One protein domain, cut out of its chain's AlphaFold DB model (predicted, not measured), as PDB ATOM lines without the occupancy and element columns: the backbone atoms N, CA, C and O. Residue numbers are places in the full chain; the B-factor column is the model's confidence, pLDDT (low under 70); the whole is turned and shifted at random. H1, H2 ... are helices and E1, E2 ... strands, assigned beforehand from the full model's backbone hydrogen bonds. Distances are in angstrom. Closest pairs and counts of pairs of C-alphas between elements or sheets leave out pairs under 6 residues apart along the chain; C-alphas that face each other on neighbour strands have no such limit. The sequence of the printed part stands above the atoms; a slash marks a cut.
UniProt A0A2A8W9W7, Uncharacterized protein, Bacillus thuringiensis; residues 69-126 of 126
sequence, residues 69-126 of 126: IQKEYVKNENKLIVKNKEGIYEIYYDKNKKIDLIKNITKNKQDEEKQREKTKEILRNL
ATOM      1  N   ILE A  69      15.131  42.196  52.350       83.50
ATOM      2  CA  ILE A  69      15.620  42.356  50.975       83.50
ATOM      3  C   ILE A  69      14.498  42.636  49.971       83.50
ATOM      4  O   ILE A  69      13.445  42.002  49.976       83.50
ATOM      5  N   GLN A  70      14.754  43.550  49.036       85.44
ATOM      6  CA  GLN A  70      13.931  43.737  47.842       85.44
ATOM      7  C   GLN A  70      14.487  42.907  46.687       85.44
ATOM      8  O   GLN A  70      15.656  43.038  46.328       85.44
ATOM      9  N   LYS A  71      13.633  42.084  46.078       85.88
ATOM     10  CA  LYS A  71      13.977  41.219  44.944       85.88
ATOM     11  C   LYS A  71      13.334  41.762  43.669       85.88
ATOM     12  O   LYS A  71      12.141  42.056  43.652       85.88
ATOM     13  N   GLU A  72      14.109  41.866  42.598       83.56
ATOM     14  CA  GLU A  72      13.652  42.312  41.284       83.56
ATOM     15  C   GLU A  72      14.070  41.288  40.221       83.56
ATOM     16  O   GLU A  72      15.255  41.030  39.990       83.56
ATOM     17  N   TYR A  73      13.070  40.670  39.592       78.56
ATOM     18  CA  TYR A  73      13.257  39.659  38.557       78.56
ATOM     19  C   TYR A  73      13.473  40.316  37.198       78.56
ATOM     20  O   TYR A  73      12.591  41.015  36.695       78.56
ATOM     21  N   VAL A  74      14.610  40.037  36.562       75.81
ATOM     22  CA  VAL A  74      14.876  40.539  35.211       75.81
ATOM     23  C   VAL A  74      14.388  39.518  34.192       75.81
ATOM     24  O   VAL A  74      14.940  38.427  34.057       75.81
ATOM     25  N   LYS A  75      13.312  39.863  33.475       66.00
ATOM     26  CA  LYS A  75      12.758  39.011  32.416       66.00
ATOM     27  C   LYS A  75      13.815  38.762  31.333       66.00
ATOM     28  O   LYS A  75      14.465  39.701  30.888       66.00
ATOM     29  N   ASN A  76      13.913  37.511  30.882       62.47
ATOM     30  CA  ASN A  76      14.827  37.014  29.838       62.47
ATOM     31  C   ASN A  76      16.314  36.905  30.209       62.47
ATOM     32  O   ASN A  76      17.119  36.556  29.349       62.47
ATOM     33  N   GLU A  77      16.687  37.111  31.471       68.69
ATOM     34  CA  GLU A  77      18.045  36.854  31.948       68.69
ATOM     35  C   GLU A  77      18.013  35.859  33.116       68.69
ATOM     36  O   GLU A  77      17.107  35.890  33.948       68.69
ATOM     37  N   ASN A  78      19.010  34.970  33.215       77.62
ATOM     38  CA  ASN A  78      19.192  34.101  34.388       77.62
ATOM     39  C   ASN A  78      19.784  34.900  35.562       77.62
ATOM     40  O   ASN A  78      20.809  34.519  36.128       77.62
ATOM     41  N   LYS A  79      19.162  36.036  35.898       81.56
ATOM     42  CA  LYS A  79      19.605  36.913  36.978       81.56
ATOM     43  C   LYS A  79      18.455  37.430  37.835       81.56
ATOM     44  O   LYS A  79      17.351  37.678  37.354       81.56
ATOM     45  N   LEU A  80      18.758  37.636  39.110       85.62
ATOM     46  CA  LEU A  80      17.911  38.288  40.099       85.62
ATOM     47  C   LEU A  80      18.678  39.480  40.652       85.62
ATOM     48  O   LEU A  80      19.830  39.334  41.057       85.62
ATOM     49  N   ILE A  81      18.041  40.642  40.696       84.94
ATOM     50  CA  ILE A  81      18.605  41.806  41.370       84.94
ATOM     51  C   ILE A  81      18.076  41.809  42.801       84.94
ATOM     52  O   ILE A  81      16.869  41.756  43.026       84.94
ATOM     53  N   VAL A  82      18.978  41.868  43.773       86.38
ATOM     54  CA  VAL A  82      18.657  41.910  45.199       86.38
ATOM     55  C   VAL A  82      19.181  43.207  45.784       86.38
ATOM     56  O   VAL A  82      20.347  43.552  45.610       86.38
ATOM     57  N   LYS A  83      18.313  43.946  46.470       84.56
ATOM     58  CA  LYS A  83      18.634  45.209  47.133       84.56
ATOM     59  C   LYS A  83      18.462  45.017  48.632       84.56
ATOM     60  O   LYS A  83      17.385  44.627  49.077       84.56
ATOM     61  N   ASN A  84      19.504  45.305  49.397       84.31
ATOM     62  CA  ASN A  84      19.454  45.356  50.854       84.31
ATOM     63  C   ASN A  84      20.038  46.695  51.347       84.31
ATOM     64  O   ASN A  84      20.430  47.549  50.550       84.31
ATOM     65  N   LYS A  85      20.119  46.882  52.668       79.38
ATOM     66  CA  LYS A  85      20.704  48.093  53.279       79.38
ATOM     67  C   LYS A  85      22.190  48.304  52.944       79.38
ATOM     68  O   LYS A  85      22.676  49.425  53.048       79.38
ATOM     69  N   GLU A  86      22.907  47.252  52.561       74.44
ATOM     70  CA  GLU A  86      24.343  47.275  52.259       74.44
ATOM     71  C   GLU A  86      24.650  47.551  50.779       74.44
ATOM     72  O   GLU A  86      25.763  47.968  50.449       74.44
ATOM     73  N   GLY A  87      23.690  47.326  49.877       81.00
ATOM     74  CA  GLY A  87      23.837  47.609  48.455       81.00
ATOM     75  C   GLY A  87      22.905  46.813  47.541       81.00
ATOM     76  O   GLY A  87      21.940  46.175  47.962       81.00
ATOM     77  N   ILE A  88      23.218  46.884  46.251       84.56
ATOM     78  CA  ILE A  88      22.524  46.233  45.142       84.56
ATOM     79  C   ILE A  88      23.424  45.125  44.599       84.56
ATOM     80  O   ILE A  88      24.589  45.364  44.267       84.56
ATOM     81  N   TYR A  89      22.859  43.932  44.476       84.31
ATOM     82  CA  TYR A  89      23.535  42.724  44.040       84.31
ATOM     83  C   TYR A  89      22.827  42.117  42.829       84.31
ATOM     84  O   TYR A  89      21.610  41.973  42.813       84.31
ATOM     85  N   GLU A  90      23.599  41.739  41.820       87.12
ATOM     86  CA  GLU A  90      23.196  40.881  40.713       87.12
ATOM     87  C   GLU A  90      23.549  39.436  41.068       87.12
ATOM     88  O   GLU A  90      24.719  39.090  41.235       87.12
ATOM     89  N   ILE A  91      22.534  38.587  41.198       86.19
ATOM     90  CA  ILE A  91      22.693  37.157  41.447       86.19
ATOM     91  C   ILE A  91      22.414  36.424  40.144       86.19
ATOM     92  O   ILE A  91      21.303  36.502  39.624       86.19
ATOM     93  N   TYR A  92      23.414  35.723  39.624       84.50
ATOM     94  CA  TYR A  92      23.315  34.894  38.431       84.50
ATOM     95  C   TYR A  92      23.098  33.435  38.808       84.50
ATOM     96  O   TYR A  92      23.689  32.933  39.769       84.50
ATOM     97  N   TYR A  93      22.289  32.755  38.003       80.88
ATOM     98  CA  TYR A  93      21.945  31.355  38.214       80.88
ATOM     99  C   TYR A  93      22.365  30.489  37.035       80.88
ATOM    100  O   TYR A  93      22.270  30.894  35.870       80.88
ATOM    101  N   ASP A  94      22.777  29.265  37.345       79.56
ATOM    102  CA  ASP A  94      23.028  28.244  36.340       79.56
ATOM    103  C   ASP A  94      21.709  27.710  35.740       79.56
ATOM    104  O   ASP A  94      20.592  28.108  36.096       79.56
ATOM    105  N   LYS A  95      21.827  26.773  34.795       73.56
ATOM    106  CA  LYS A  95      20.664  26.125  34.167       73.56
ATOM    107  C   LYS A  95      19.810  25.312  35.151       73.56
ATOM    108  O   LYS A  95      18.660  25.042  34.830       73.56
ATOM    109  N   ASN A  96      20.353  24.960  36.316       70.62
ATOM    110  CA  ASN A  96      19.684  24.217  37.383       70.62
ATOM    111  C   ASN A  96      19.205  25.141  38.518       70.62
ATOM    112  O   ASN A  96      18.983  24.671  39.633       70.62
ATOM    113  N   LYS A  97      19.119  26.457  38.266       71.00
ATOM    114  CA  LYS A  97      18.688  27.475  39.239       71.00
ATOM    115  C   LYS A  97      19.530  27.513  40.523       71.00
ATOM    116  O   LYS A  97      19.097  28.051  41.541       71.00
ATOM    117  N   LYS A  98      20.765  27.009  40.478       76.88
ATOM    118  CA  LYS A  98      21.753  27.186  41.545       76.88
ATOM    119  C   LYS A  98      22.439  28.534  41.383       76.88
ATOM    120  O   LYS A  98      22.692  28.971  40.263       76.88
ATOM    121  N   ILE A  99      22.735  29.186  42.506       79.75
ATOM    122  CA  ILE A  99      23.503  30.435  42.520       79.75
ATOM    123  C   ILE A  99      24.903  30.126  41.988       79.75
ATOM    124  O   ILE A  99      25.623  29.327  42.578       79.75
ATOM    125  N   ASP A 100      25.258  30.760  40.877       80.44
ATOM    126  CA  ASP A 100      26.557  30.607  40.216       80.44
ATOM    127  C   ASP A 100      27.484  31.774  40.573       80.44
ATOM    128  O   ASP A 100      28.649  31.594  40.927       80.44
ATOM    129  N   LEU A 101      26.946  32.998  40.553       80.50
ATOM    130  CA  LEU A 101      27.710  34.209  40.831       80.50
ATOM    131  C   LEU A 101      26.858  35.244  41.558       80.50
ATOM    132  O   LEU A 101      25.715  35.497  41.192       80.50
ATOM    133  N   ILE A 102      27.458  35.905  42.542       84.50
ATOM    134  CA  ILE A 102      26.903  37.086  43.197       84.50
ATOM    135  C   ILE A 102      27.832  38.256  42.890       84.50
ATOM    136  O   ILE A 102      29.029  38.184  43.166       84.50
ATOM    137  N   LYS A 103      27.288  39.333  42.327       82.88
ATOM    138  CA  LYS A 103      28.032  40.538  41.964       82.88
ATOM    139  C   LYS A 103      27.428  41.760  42.642       82.88
ATOM    140  O   LYS A 103      26.268  42.070  42.415       82.88
ATOM    141  N   ASN A 104      28.204  42.494  43.434       78.81
ATOM    142  CA  ASN A 104      27.768  43.796  43.941       78.81
ATOM    143  C   ASN A 104      27.952  44.870  42.858       78.81
ATOM    144  O   ASN A 104      29.033  45.011  42.294       78.81
ATOM    145  N   ILE A 105      26.893  45.626  42.578       78.25
ATOM    146  CA  ILE A 105      26.847  46.648  41.521       78.25
ATOM    147  C   ILE A 105      26.956  48.071  42.097       78.25
ATOM    148  O   ILE A 105      27.039  49.046  41.359       78.25
ATOM    149  N   THR A 106      26.933  48.214  43.423       68.38
ATOM    150  CA  THR A 106      26.963  49.504  44.133       68.38
ATOM    151  C   THR A 106      28.384  49.976  44.453       68.38
ATOM    152  O   THR A 106      28.557  51.125  44.854       68.38
ATOM    153  N   LYS A 107      29.422  49.143  44.268       57.66
ATOM    154  CA  LYS A 107      30.821  49.496  44.582       57.66
ATOM    155  C   LYS A 107      31.779  49.402  43.388       57.66
ATOM    156  O   LYS A 107      31.602  48.607  42.474       57.66
ATOM    157  N   ASN A 108      32.801  50.264  43.425       52.59
ATOM    158  CA  ASN A 108      33.846  50.455  42.410       52.59
ATOM    159  C   ASN A 108      34.663  49.172  42.133       52.59
ATOM    160  O   ASN A 108      34.877  48.363  43.033       52.59
ATOM    161  N   LYS A 109      35.218  49.048  40.915       53.78
ATOM    162  CA  LYS A 109      35.961  47.868  40.397       53.78
ATOM    163  C   LYS A 109      37.074  47.297  41.300       53.78
ATOM    164  O   LYS A 109      37.425  46.136  41.144       53.78
ATOM    165  N   GLN A 110      37.642  48.071  42.228       52.94
ATOM    166  CA  GLN A 110      38.690  47.591  43.147       52.94
ATOM    167  C   GLN A 110      38.172  46.686  44.283       52.94
ATOM    168  O   GLN A 110      38.957  45.925  44.843       52.94
ATOM    169  N   ASP A 111      36.874  46.715  44.606       55.94
ATOM    170  CA  ASP A 111      36.271  45.836  45.626       55.94
ATOM    171  C   ASP A 111      35.725  44.512  45.044       55.94
ATOM    172  O   ASP A 111      35.407  43.591  45.802       55.94
ATOM    173  N   GLU A 112      35.652  44.372  43.709       56.28
ATOM    174  CA  GLU A 112      35.176  43.148  43.034       56.28
ATOM    175  C   GLU A 112      36.092  41.940  43.302       56.28
ATOM    176  O   GLU A 112      35.618  40.809  43.400       56.28
ATOM    177  N   GLU A 113      37.399  42.163  43.457       57.00
ATOM    178  CA  GLU A 113      38.382  41.094  43.678       57.00
ATOM    179  C   GLU A 113      38.293  40.526  45.104       57.00
ATOM    180  O   GLU A 113      38.216  39.309  45.287       57.00
ATOM    181  N   LYS A 114      38.160  41.401  46.114       60.28
ATOM    182  CA  LYS A 114      37.914  41.003  47.513       60.28
ATOM    183  C   LYS A 114      36.559  40.324  47.698       60.28
ATOM    184  O   LYS A 114      36.439  39.401  48.503       60.28
ATOM    185  N   GLN A 115      35.531  40.764  46.970       58.94
ATOM    186  CA  GLN A 115      34.239  40.083  46.999       58.94
ATOM    187  C   GLN A 115      34.272  38.743  46.281       58.94
ATOM    188  O   GLN A 115      33.683  37.807  46.798       58.94
ATOM    189  N   ARG A 116      34.996  38.592  45.164       61.09
ATOM    190  CA  ARG A 116      35.177  37.276  44.528       61.09
ATOM    191  C   ARG A 116      35.778  36.253  45.482       61.09
ATOM    192  O   ARG A 116      35.357  35.099  45.449       61.09
ATOM    193  N   GLU A 117      36.733  36.651  46.318       65.00
ATOM    194  CA  GLU A 117      37.283  35.756  47.340       65.00
ATOM    195  C   GLU A 117      36.253  35.407  48.418       65.00
ATOM    196  O   GLU A 117      36.055  34.225  48.686       65.00
ATOM    197  N   LYS A 118      35.513  36.390  48.948       64.25
ATOM    198  CA  LYS A 118      34.422  36.125  49.904       64.25
ATOM    199  C   LYS A 118      33.297  35.272  49.313       64.25
ATOM    200  O   LYS A 118      32.795  34.378  49.978       64.25
ATOM    201  N   THR A 119      32.901  35.511  48.067       64.56
ATOM    202  CA  THR A 119      31.882  34.715  47.373       64.56
ATOM    203  C   THR A 119      32.382  33.297  47.123       64.56
ATOM    204  O   THR A 119      31.621  32.357  47.326       64.56
ATOM    205  N   LYS A 120      33.659  33.110  46.760       70.19
ATOM    206  CA  LYS A 120      34.274  31.774  46.699       70.19
ATOM    207  C   LYS A 120      34.265  31.079  48.058       70.19
ATOM    208  O   LYS A 120      34.047  29.876  48.103       70.19
ATOM    209  N   GLU A 121      34.508  31.810  49.139       67.25
ATOM    210  CA  GLU A 121      34.491  31.268  50.497       67.25
ATOM    211  C   GLU A 121      33.076  30.850  50.927       67.25
ATOM    212  O   GLU A 121      32.891  29.734  51.402       67.25
ATOM    213  N   ILE A 122      32.064  31.683  50.659       64.44
ATOM    214  CA  ILE A 122      30.647  31.368  50.909       64.44
ATOM    215  C   ILE A 122      30.209  30.148  50.089       64.44
ATOM    216  O   ILE A 122      29.622  29.221  50.637       64.44
ATOM    217  N   LEU A 123      30.539  30.107  48.793       63.41
ATOM    218  CA  LEU A 123      30.215  28.977  47.915       63.41
ATOM    219  C   LEU A 123      30.934  27.681  48.307       63.41
ATOM    220  O   LEU A 123      30.455  26.607  47.970       63.41
ATOM    221  N   ARG A 124      32.081  27.757  48.992       68.44
ATOM    222  CA  ARG A 124      32.825  26.578  49.460       68.44
ATOM    223  C   ARG A 124      32.238  25.977  50.744       68.44
ATOM    224  O   ARG A 124      32.534  24.823  51.042       68.44
ATOM    225  N   ASN A 125      31.446  26.754  51.482       57.25
ATOM    226  CA  ASN A 125      30.789  26.348  52.727       57.25
ATOM    227  C   ASN A 125      29.310  25.944  52.542       57.25
ATOM    228  O   ASN A 125      28.670  25.573  53.525       57.25
ATOM    229  N   LEU A 126      28.783  26.023  51.314       54.25
ATOM    230  CA  LEU A 126      27.465  25.529  50.884       54.25
ATOM    231  C   LEU A 126      27.583  24.137  50.250       54.25
ATOM    232  O   LEU A 126      26.613  23.358  50.386       54.25
TER     233      LEU A 126
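What this domain is: This is residues 69 to 126 of the 126 residues of an uncharacterized protein of Bacillus thuringiensis (UniProt A0A2A8W9W7). A twisted sheet of four antiparallel strands makes a wall, and one helix, H1, packs alongside its edge strand E4. The strands form a meander, each the antiparallel neighbour of the one before, in the order E1 E2 E3 E4; H1 follows. The 58 printed residues are mixed, helices and strands, and compact: radius of gyration of the C-alphas 11.7 A, spans 29 by 24 by 19 A.

How they stand to each other: Inner strands E2, residues 79 to 84, and E3, residues 87 to 93, form a hairpin at 155 degrees; N 82 and O 89 are 2.8 A apart. Edge strand E1, residues 70 to 73, forms a hairpin with E2 at 166 degrees, N 72 to O 81 2.8 A. Edge strand E4, residues 99 to 104, forms one with E3 at 157 degrees, N 90 to O 103 2.8 A. H1, residues 112 to 124, is on the sheet; its closest C-alpha to E4 is that of Thr 119, 6.9 A from that of Ile 102. In H1 every O i to N i+4 pair is within hydrogen-bond range.

Where its parts are: E1 begins at C-alpha 70 (13.931, 43.737, 47.842). E3 is 19.3 A long, E2 16.2 A, E4 14.1 A and E1 10.2 A. H1, 17.9 A, ends at C-alpha 124 (32.825, 26.578, 49.460).

The domain as a whole: The farthest C-alphas, of Asn 96 and Gln 110, are 30.7 A apart. The printed part has no cut and no long link. The model's pLDDT is under 70 at residues 75 to 77, 106 to 119 and 121 to 126.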